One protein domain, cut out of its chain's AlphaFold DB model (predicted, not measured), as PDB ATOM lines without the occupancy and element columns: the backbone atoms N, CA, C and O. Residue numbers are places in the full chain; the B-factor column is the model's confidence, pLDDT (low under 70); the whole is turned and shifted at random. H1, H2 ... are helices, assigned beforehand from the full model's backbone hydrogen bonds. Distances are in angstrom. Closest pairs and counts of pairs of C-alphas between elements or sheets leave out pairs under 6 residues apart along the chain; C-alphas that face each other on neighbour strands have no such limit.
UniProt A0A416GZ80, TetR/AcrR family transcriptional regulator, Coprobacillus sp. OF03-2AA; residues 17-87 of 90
ATOM      1  N   LYS A  17      39.560 157.922 473.850       95.75
ATOM      2  CA  LYS A  17      39.892 156.994 472.758       95.75
ATOM      3  C   LYS A  17      38.687 156.170 472.314       95.75
ATOM      4  O   LYS A  17      38.483 156.018 471.114       95.75
ATOM      5  N   GLU A  18      37.881 155.675 473.254       96.69
ATOM      6  CA  GLU A  18      36.629 154.978 472.934       96.69
ATOM      7  C   GLU A  18      35.695 155.889 472.128       96.69
ATOM      8  O   GLU A  18      35.194 155.497 471.075       96.69
ATOM      9  N   ARG A  19      35.527 157.140 472.573       96.62
ATOM     10  CA  ARG A  19      34.707 158.150 471.899       96.62
ATOM     11  C   ARG A  19      35.200 158.431 470.480       96.62
ATOM     12  O   ARG A  19      34.388 158.476 469.561       96.62
ATOM     13  N   LYS A  20      36.515 158.578 470.280       98.00
ATOM     14  CA  LYS A  20      37.105 158.750 468.942       98.00
ATOM     15  C   LYS A  20      36.804 157.565 468.028       98.00
ATOM     16  O   LYS A  20      36.350 157.778 466.911       98.00
ATOM     17  N   LEU A  21      36.991 156.334 468.511       98.56
ATOM     18  CA  LEU A  21      36.683 155.129 467.733       98.56
ATOM     19  C   LEU A  21      35.202 155.065 467.335       98.56
ATOM     20  O   LEU A  21      34.901 154.787 466.177       98.56
ATOM     21  N   LEU A  22      34.289 155.355 468.267       98.31
ATOM     22  CA  LEU A  22      32.846 155.343 468.016       98.31
ATOM     23  C   LEU A  22      32.421 156.430 467.019       98.31
ATOM     24  O   LEU A  22      31.680 156.137 466.083       98.31
ATOM     25  N   ASN A  23      32.926 157.657 467.168       98.06
ATOM     26  CA  ASN A  23      32.600 158.768 466.270       98.06
ATOM     27  C   ASN A  23      33.107 158.523 464.845       98.06
ATOM     28  O   ASN A  23      32.364 158.706 463.881       98.06
ATOM     29  N   THR A  24      34.352 158.069 464.706       98.44
ATOM     30  CA  THR A  24      34.923 157.720 463.401       98.44
ATOM     31  C   THR A  24      34.165 156.563 462.758       98.44
ATOM     32  O   THR A  24      33.867 156.597 461.564       98.44
ATOM     33  N   ALA A  25      33.799 155.542 463.532       98.50
ATOM     34  CA  ALA A  25      32.996 154.449 463.009       98.50
ATOM     35  C   ALA A  25      31.609 154.915 462.557       98.50
ATOM     36  O   ALA A  25      31.187 154.524 461.477       98.50
ATOM     37  N   LEU A  26      30.930 155.781 463.319       98.19
ATOM     38  CA  LEU A  26      29.648 156.362 462.916       98.19
ATOM     39  C   LEU A  26      29.763 157.092 461.577       98.19
ATOM     40  O   LEU A  26      28.937 156.872 460.691       98.19
ATOM     41  N   HIS A  27      30.805 157.909 461.414       98.25
ATOM     42  CA  HIS A  27      31.084 158.613 460.165       98.25
ATOM     43  C   HIS A  27      31.274 157.634 458.996       98.25
ATOM     44  O   HIS A  27      30.504 157.661 458.034       98.25
ATOM     45  N   LEU A  28      32.216 156.694 459.115       98.50
ATOM     46  CA  LEU A  28      32.537 155.739 458.050       98.50
ATOM     47  C   LEU A  28      31.390 154.763 457.752       98.50
ATOM     48  O   LEU A  28      31.185 154.360 456.607       98.50
ATOM     49  N   PHE A  29      30.636 154.339 458.767       98.06
ATOM     50  CA  PHE A  29      29.459 153.492 458.578       98.06
ATOM     51  C   PHE A  29      28.345 154.239 457.847       98.06
ATOM     52  O   PHE A  29      27.703 153.633 456.992       98.06
ATOM     53  N   SER A  30      28.156 155.529 458.133       97.19
ATOM     54  CA  SER A  30      27.168 156.367 457.444       97.19
ATOM     55  C   SER A  30      27.561 156.656 455.994       97.19
ATOM     56  O   SER A  30      26.695 156.718 455.129       97.19
ATOM     57  N   GLU A  31      28.858 156.798 455.711       98.00
ATOM     58  CA  GLU A  31      29.358 157.133 454.375       98.00
ATOM     59  C   GLU A  31      29.368 155.931 453.417       98.00
ATOM     60  O   GLU A  31      28.890 156.022 452.286       98.00
ATOM     61  N   LYS A  32      29.918 154.786 453.849       97.12
ATOM     62  CA  LYS A  32      30.161 153.631 452.956       97.12
ATOM     63  C   LYS A  32      29.589 152.302 453.447       97.12
ATOM     64  O   LYS A  32      29.712 151.287 452.756       97.12
ATOM     65  N   GLY A  33      28.931 152.293 454.605       97.50
ATOM     66  CA  GLY A  33      28.311 151.108 455.187       97.50
ATOM     67  C   GLY A  33      29.284 150.187 455.931       97.50
ATOM     68  O   GLY A  33      30.471 150.074 455.632       97.50
ATOM     69  N   ILE A  34      28.742 149.439 456.890       96.62
ATOM     70  CA  ILE A  34      29.500 148.625 457.858       96.62
ATOM     71  C   ILE A  34      30.331 147.528 457.187       96.62
ATOM     72  O   ILE A  34      31.481 147.277 457.556       96.62
ATOM     73  N   LYS A  35      29.772 146.864 456.166       97.25
ATOM     74  CA  LYS A  35      30.465 145.776 455.457       97.25
ATOM     75  C   LYS A  35      31.753 146.269 454.788       97.25
ATOM     76  O   LYS A  35      32.762 145.576 454.890       97.25
ATOM     77  N   LYS A  36      31.732 147.467 454.187       98.19
ATOM     78  CA  LYS A  36      32.865 148.068 453.459       98.19
ATOM     79  C   LYS A  36      33.863 148.808 454.358       98.19
ATOM     80  O   LYS A  36      34.939 149.165 453.891       98.19
ATOM     81  N   THR A  37      33.536 149.031 455.627       98.44
ATOM     82  CA  THR A  37      34.443 149.657 456.596       98.44
ATOM     83  C   THR A  37      35.294 148.602 457.296       98.44
ATOM     84  O   THR A  37      34.776 147.651 457.889       98.44
ATOM     85  N   SER A  38      36.614 148.746 457.216       98.38
ATOM     86  CA  SER A  38      37.566 147.885 457.921       98.38
ATOM     87  C   SER A  38      37.975 148.489 459.269       98.38
ATOM     88  O   SER A  38      37.882 149.697 459.474       98.38
ATOM     89  N   ILE A  39      38.494 147.661 460.184       98.50
ATOM     90  CA  ILE A  39      39.117 148.160 461.424       98.50
ATOM     91  C   ILE A  39      40.285 149.100 461.085       98.50
ATOM     92  O   ILE A  39      40.477 150.097 461.767       98.50
ATOM     93  N   GLN A  40      41.032 148.819 460.007       98.56
ATOM     94  CA  GLN A  40      42.147 149.659 459.565       98.56
ATOM     95  C   GLN A  40      41.690 151.071 459.177       98.56
ATOM     96  O   GLN A  40      42.378 152.033 459.511       98.56
ATOM     97  N   ASP A  41      40.535 151.200 458.517       98.50
ATOM     98  CA  ASP A  41      39.966 152.503 458.158       98.50
ATOM     99  C   ASP A  41      39.629 153.305 459.415       98.50
ATOM    100  O   ASP A  41      40.046 154.453 459.544       98.50
ATOM    101  N   ILE A  42      38.940 152.662 460.367       98.62
ATOM    102  CA  ILE A  42      38.500 153.294 461.614       98.62
ATOM    103  C   ILE A  42      39.704 153.790 462.412       98.62
ATOM    104  O   ILE A  42      39.738 154.935 462.844       98.62
ATOM    105  N   VAL A  43      40.716 152.944 462.614       98.38
ATOM    106  CA  VAL A  43      41.864 153.314 463.455       98.38
ATOM    107  C   VAL A  43      42.757 154.358 462.783       98.38
ATOM    108  O   VAL A  43      43.290 155.228 463.472       98.38
ATOM    109  N   LYS A  44      42.881 154.322 461.448       98.44
ATOM    110  CA  LYS A  44      43.625 155.328 460.678       98.44
ATOM    111  C   LYS A  44      42.967 156.701 460.800       98.44
ATOM    112  O   LYS A  44      43.661 157.662 461.110       98.44
ATOM    113  N   ASP A  45      41.657 156.774 460.586       98.38
ATOM    114  CA  ASP A  45      40.914 158.037 460.618       98.38
ATOM    115  C   ASP A  45      40.742 158.577 462.053       98.38
ATOM    116  O   ASP A  45      40.856 159.775 462.297       98.38
ATOM    117  N   ALA A  46      40.625 157.694 463.051       97.69
ATOM    118  CA  ALA A  46      40.597 158.082 464.464       97.69
ATOM    119  C   ALA A  46      41.970 158.521 465.024       97.69
ATOM    120  O   ALA A  46      42.045 159.009 466.158       97.69
ATOM    121  N   GLY A  47      43.066 158.304 464.283       97.75
ATOM    122  CA  GLY A  47      44.432 158.548 464.758       97.75
ATOM    123  C   GLY A  47      44.838 157.637 465.925       97.75
ATOM    124  O   GLY A  47      45.527 158.070 466.850       97.75
ATOM    125  N   ILE A  48      44.377 156.383 465.921       97.19
ATOM    126  CA  ILE A  48      44.583 155.404 466.995       97.19
ATOM    127  C   ILE A  48      45.370 154.204 466.454       97.19
ATOM    128  O   ILE A  48      45.174 153.754 465.332       97.19
ATOM    129  N   ALA A  49      46.283 153.647 467.251       97.38
ATOM    130  CA  ALA A  49      47.008 152.443 466.849       97.38
ATOM    131  C   ALA A  49      46.077 151.217 466.835       97.38
ATOM    132  O   ALA A  49      45.301 151.015 467.769       97.38
ATOM    133  N   LYS A  50      46.218 150.327 465.844       97.50
ATOM    134  CA  LYS A  50      45.377 149.121 465.712       97.50
ATOM    135  C   LYS A  50      45.372 148.233 466.964       97.50
ATOM    136  O   LYS A  50      44.322 147.741 467.346       97.50
ATOM    137  N   GLY A  51      46.507 148.072 467.649       97.25
ATOM    138  CA  GLY A  51      46.556 147.329 468.918       97.25
ATOM    139  C   GLY A  51      45.711 147.967 470.027       97.25
ATOM    140  O   GLY A  51      45.120 147.260 470.834       97.25
ATOM    141  N   THR A  52      45.586 149.300 470.022       96.00
ATOM    142  CA  THR A  52      44.738 150.028 470.976       96.00
ATOM    143  C   THR A  52      43.264 149.732 470.738       96.00
ATOM    144  O   THR A  52      42.540 149.623 471.714       96.00
ATOM    145  N   PHE A  53      42.816 149.547 469.489       98.25
ATOM    146  CA  PHE A  53      41.424 149.181 469.181       98.25
ATOM    147  C   PHE A  53      40.982 147.935 469.952       98.25
ATOM    148  O   PHE A  53      39.932 147.943 470.589       98.25
ATOM    149  N   TYR A  54      41.830 146.905 469.962       97.38
ATOM    150  CA  TYR A  54      41.536 145.631 470.616       97.38
ATOM    151  C   TYR A  54      41.521 145.698 472.152       97.38
ATOM    152  O   TYR A  54      41.130 144.731 472.797       97.38
ATOM    153  N   LEU A  55      41.889 146.837 472.752       96.19
ATOM    154  CA  LEU A  55      41.665 147.096 474.179       96.19
ATOM    155  C   LEU A  55      40.219 147.521 474.491       96.19
ATOM    156  O   LEU A  55      39.844 147.564 475.662       96.19
ATOM    157  N   TYR A  56      39.436 147.873 473.465       96.69
ATOM    158  CA  TYR A  56      38.056 148.357 473.584       96.69
ATOM    159  C   TYR A  56      37.053 147.431 472.907       96.69
ATOM    160  O   TYR A  56      35.974 147.230 473.452       96.69
ATOM    161  N   PHE A  57      37.404 146.889 471.737       97.94
ATOM    162  CA  PHE A  57      36.498 146.090 470.918       97.94
ATOM    163  C   PHE A  57      37.224 144.886 470.313       97.94
ATOM    164  O   PHE A  57      38.315 145.014 469.755       97.94
ATOM    165  N   LYS A  58      36.598 143.716 470.367       97.94
ATOM    166  CA  LYS A  58      37.069 142.456 469.782       97.94
ATOM    167  C   LYS A  58      37.067 142.501 468.254       97.94
ATOM    168  O   LYS A  58      37.946 141.934 467.610       97.94
ATOM    169  N   ASP A  59      36.093 143.193 467.670       98.12
ATOM    170  CA  ASP A  59      35.896 143.344 466.233       98.12
ATOM    171  C   ASP A  59      35.045 144.595 465.925       98.12
ATOM    172  O   ASP A  59      34.644 145.345 466.815       98.12
ATOM    173  N   LYS A  60      34.789 144.854 464.636       97.25
ATOM    174  CA  LYS A  60      33.974 146.004 464.208       97.25
ATOM    175  C   LYS A  60      32.475 145.849 464.491       97.25
ATOM    176  O   LYS A  60      31.765 146.848 464.428       97.25
ATOM    177  N   TYR A  61      32.000 144.632 464.743       98.25
ATOM    178  CA  TYR A  61      30.593 144.350 465.017       98.25
ATOM    179  C   TYR A  61      30.269 144.615 466.488       98.25
ATOM    180  O   TYR A  61      29.266 145.248 466.773       98.25
ATOM    181  N   GLU A  62      31.169 144.285 467.416       98.50
ATOM    182  CA  GLU A  62      31.028 144.727 468.809       98.50
ATOM    183  C   GLU A  62      31.065 146.255 468.918       98.50
ATOM    184  O   GLU A  62      30.262 146.849 469.636       98.50
ATOM    185  N   LEU A  63      31.948 146.913 468.158       98.38
ATOM    186  CA  LEU A  63      31.930 148.371 468.063       98.38
ATOM    187  C   LEU A  63      30.570 148.869 467.555       98.38
ATOM    188  O   LEU A  63      30.015 149.808 468.126       98.38
ATOM    189  N   GLN A  64      30.034 148.254 466.495       98.12
ATOM    190  CA  GLN A  64      28.713 148.580 465.953       98.12
ATOM    191  C   GLN A  64      27.616 148.434 467.016       98.12
ATOM    192  O   GLN A  64      26.779 149.327 467.121       98.12
ATOM    193  N   ASP A  65      27.611 147.348 467.785       98.25
ATOM    194  CA  ASP A  65      26.596 147.091 468.810       98.25
ATOM    195  C   ASP A  65      26.618 148.179 469.890       98.25
ATOM    196  O   ASP A  65      25.580 148.748 470.242       98.25
ATOM    197  N   VAL A  66      27.817 148.540 470.363       97.88
ATOM    198  CA  VAL A  66      28.005 149.622 471.340       97.88
ATOM    199  C   VAL A  66      27.565 150.966 470.762       97.88
ATOM    200  O   VAL A  66      26.871 151.731 471.437       97.88
ATOM    201  N   LEU A  67      27.943 151.259 469.517       97.31
ATOM    202  CA  LEU A  67      27.547 152.484 468.833       97.31
ATOM    203  C   LEU A  67      26.021 152.579 468.712       97.31
ATOM    204  O   LEU A  67      25.445 153.596 469.090       97.31
ATOM    205  N   LEU A  68      25.365 151.509 468.256       96.88
ATOM    206  CA  LEU A  68      23.914 151.457 468.103       96.88
ATOM    207  C   LEU A  68      23.205 151.692 469.438       96.88
ATOM    208  O   LEU A  68      22.267 152.487 469.496       96.88
ATOM    209  N   ALA A  69      23.661 151.042 470.510       97.31
ATOM    210  CA  ALA A  69      23.088 151.219 471.839       97.31
ATOM    211  C   ALA A  69      23.210 152.675 472.324       97.31
ATOM    212  O   ALA A  69      22.223 153.245 472.794       97.31
ATOM    213  N   LYS A  70      24.388 153.298 472.165       95.00
ATOM    214  CA  LYS A  70      24.614 154.695 472.573       95.00
ATOM    215  C   LYS A  70      23.771 155.672 471.764       95.00
ATOM    216  O   LYS A  70      23.044 156.466 472.352       95.00
ATOM    217  N   THR A  71      23.799 155.572 470.437       93.88
ATOM    218  CA  THR A  71      23.021 156.463 469.564       93.88
ATOM    219  C   THR A  71      21.518 156.296 469.789       93.88
ATOM    220  O   THR A  71      20.796 157.289 469.828       93.88
ATOM    221  N   SER A  72      21.041 155.065 470.009       95.88
ATOM    222  CA  SER A  72      19.632 154.819 470.343       95.88
ATOM    223  C   SER A  72      19.260 155.483 471.665       95.88
ATOM    224  O   SER A  72      18.266 156.201 471.732       95.88
ATOM    225  N   HIS A  73      20.068 155.293 472.712       95.56
ATOM    226  CA  HIS A  73      19.825 155.914 474.011       95.56
ATOM    227  C   HIS A  73      19.801 157.446 473.927       95.56
ATOM    228  O   HIS A  73      18.898 158.074 474.473       95.56
ATOM    229  N   GLU A  74      20.756 158.048 473.219       93.69
ATOM    230  CA  GLU A  74      20.820 159.497 473.011       93.69
ATOM    231  C   GLU A  74      19.594 160.018 472.256       93.69
ATOM    232  O   GLU A  74      18.983 161.001 472.683       93.69
ATOM    233  N   LEU A  75      19.195 159.333 471.179       94.62
ATOM    234  CA  LEU A  75      18.018 159.683 470.389       94.62
ATOM    235  C   LEU A  75      16.743 159.628 471.238       94.62
ATOM    236  O   LEU A  75      15.991 160.601 471.278       94.62
ATOM    237  N   PHE A  76      16.520 158.523 471.956       95.81
ATOM    238  CA  PHE A  76      15.355 158.371 472.827       95.81
ATOM    239  C   PHE A  76      15.364 159.382 473.975       95.81
ATOM    240  O   PHE A  76      14.343 160.005 474.249       95.81
ATOM    241  N   SER A  77      16.511 159.597 474.625       95.06
ATOM    242  CA  SER A  77      16.638 160.574 475.711       95.06
ATOM    243  C   SER A  77      16.303 161.987 475.236       95.06
ATOM    244  O   SER A  77      15.578 162.713 475.919       95.06
ATOM    245  N   LYS A  78      16.791 162.372 474.050       94.50
ATOM    246  CA  LYS A  78      16.486 163.667 473.441       94.50
ATOM    247  C   LYS A  78      14.996 163.797 473.122       94.50
ATOM    248  O   LYS A  78      14.388 164.781 473.532       94.50
ATOM    249  N   ALA A  79      14.403 162.784 472.489       94.75
ATOM    250  CA  ALA A  79      12.975 162.768 472.176       94.75
ATOM    251  C   ALA A  79      12.097 162.893 473.437       94.75
ATOM    252  O   ALA A  79      11.167 163.696 473.461       94.75
ATOM    253  N   CYS A  80      12.420 162.167 474.515       94.38
ATOM    254  CA  CYS A  80      11.695 162.266 475.786       94.38
ATOM    255  C   CYS A  80      11.803 163.664 476.418       94.38
ATOM    256  O   CYS A  80      10.815 164.182 476.940       94.38
ATOM    257  N   LYS A  81      12.989 164.287 476.374       93.62
ATOM    258  CA  LYS A  81      13.191 165.650 476.893       93.62
ATOM    259  C   LYS A  81      12.352 166.667 476.126       93.62
ATOM    260  O   LYS A  81      11.629 167.436 476.746       93.62
ATOM    261  N   GLU A  82      12.389 166.619 474.797       93.06
ATOM    262  CA  GLU A  82      11.610 167.517 473.936       93.06
ATOM    263  C   GLU A  82      10.098 167.336 474.131       93.06
ATOM    264  O   GLU A  82       9.374 168.323 474.256       93.06
ATOM    265  N   ALA A  83       9.624 166.091 474.249       90.94
ATOM    266  CA  ALA A  83       8.219 165.801 474.530       90.94
ATOM    267  C   ALA A  83       7.763 166.338 475.900       90.94
ATOM    268  O   ALA A  83       6.631 166.793 476.034       90.94
ATOM    269  N   THR A  84       8.645 166.330 476.905       85.69
ATOM    270  CA  THR A  84       8.338 166.855 478.248       85.69
ATOM    271  C   THR A  84       8.381 168.388 478.281       85.69
ATOM    272  O   THR A  84       7.583 169.012 478.978       85.69
ATOM    273  N   GLN A  85       9.273 169.015 477.505       68.12
ATOM    274  CA  GLN A  85       9.382 170.477 477.414       68.12
ATOM    275  C   GLN A  85       8.137 171.121 476.774       68.12
ATOM    276  O   GLN A  85       7.705 172.177 477.221       68.12
ATOM    277  N   GLN A  86       7.498 170.466 475.794       56.44
ATOM    278  CA  GLN A  86       6.270 170.973 475.153       56.44
ATOM    279  C   GLN A  86       5.039 171.018 476.074       56.44
ATOM    280  O   GLN A  86       4.020 171.600 475.703       56.44
ATOM    281  N   GLN A  87       5.113 170.423 477.268       49.94
ATOM    282  CA  GLN A  87       4.003 170.382 478.218       49.94
ATOM    283  C   GLN A  87       4.015 171.541 479.232       49.94
ATOM    284  O   GLN A  87       3.051 171.681 479.978       49.94
TER     285      GLN A  87
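This is residues 17 to 87 of the 90 residues of the protein "TetR/AcrR family transcriptional regulator" of Coprobacillus sp. OF03-2AA (UniProt A0A416GZ80). A small compact head holds three helices, H1 to H3, and one long helix, H4, starts packed across H1 and then runs out of the head as a straight arm; residues 72 to 87, of which 72 to 85 belong to H4, stick out free. The printed part has 71 residues with four named helices, H1 to H4, and no named strand, and is all helix. It is loose, with a radius of gyration of the C-alphas of 14.4 A, and spans 49 by 24 by 18 A.

H1, residues 17 to 32, touches H2, residues 39 to 45, with residues 21 to 28 alone; they are about perpendicular at 78 degrees, and the closest C-alphas, of Ala 25 and Ile 42, are 5.8 A apart. H2 touches H3, residues 50 to 53, closest at the C-alphas of Val 43 and Lys 50, 5.9 A. H4, residues 60 to 85, touches H1 with residues 63 to 67 alone, about perpendicular at 89 degrees; the closest C-alphas, of Leu 22 and Leu 67, are 6.1 A apart. H3 and H4 are apart. In H1, H2 and H4 every O i to N i+4 pair is within hydrogen-bond range; H3 is too short for one.

H1 begins at C-alpha 17 (39.892, 156.994, 472.758) and is 22.3 A long. H4 is 37.1 A long and ends at C-alpha 85 (9.382, 170.477, 477.414).

The C-alphas of Gly 51 and Gln 87, the two farthest apart, are 49.3 A apart. The printed part has no cut and no long link. Residues 85 to 87 have pLDDT under 70.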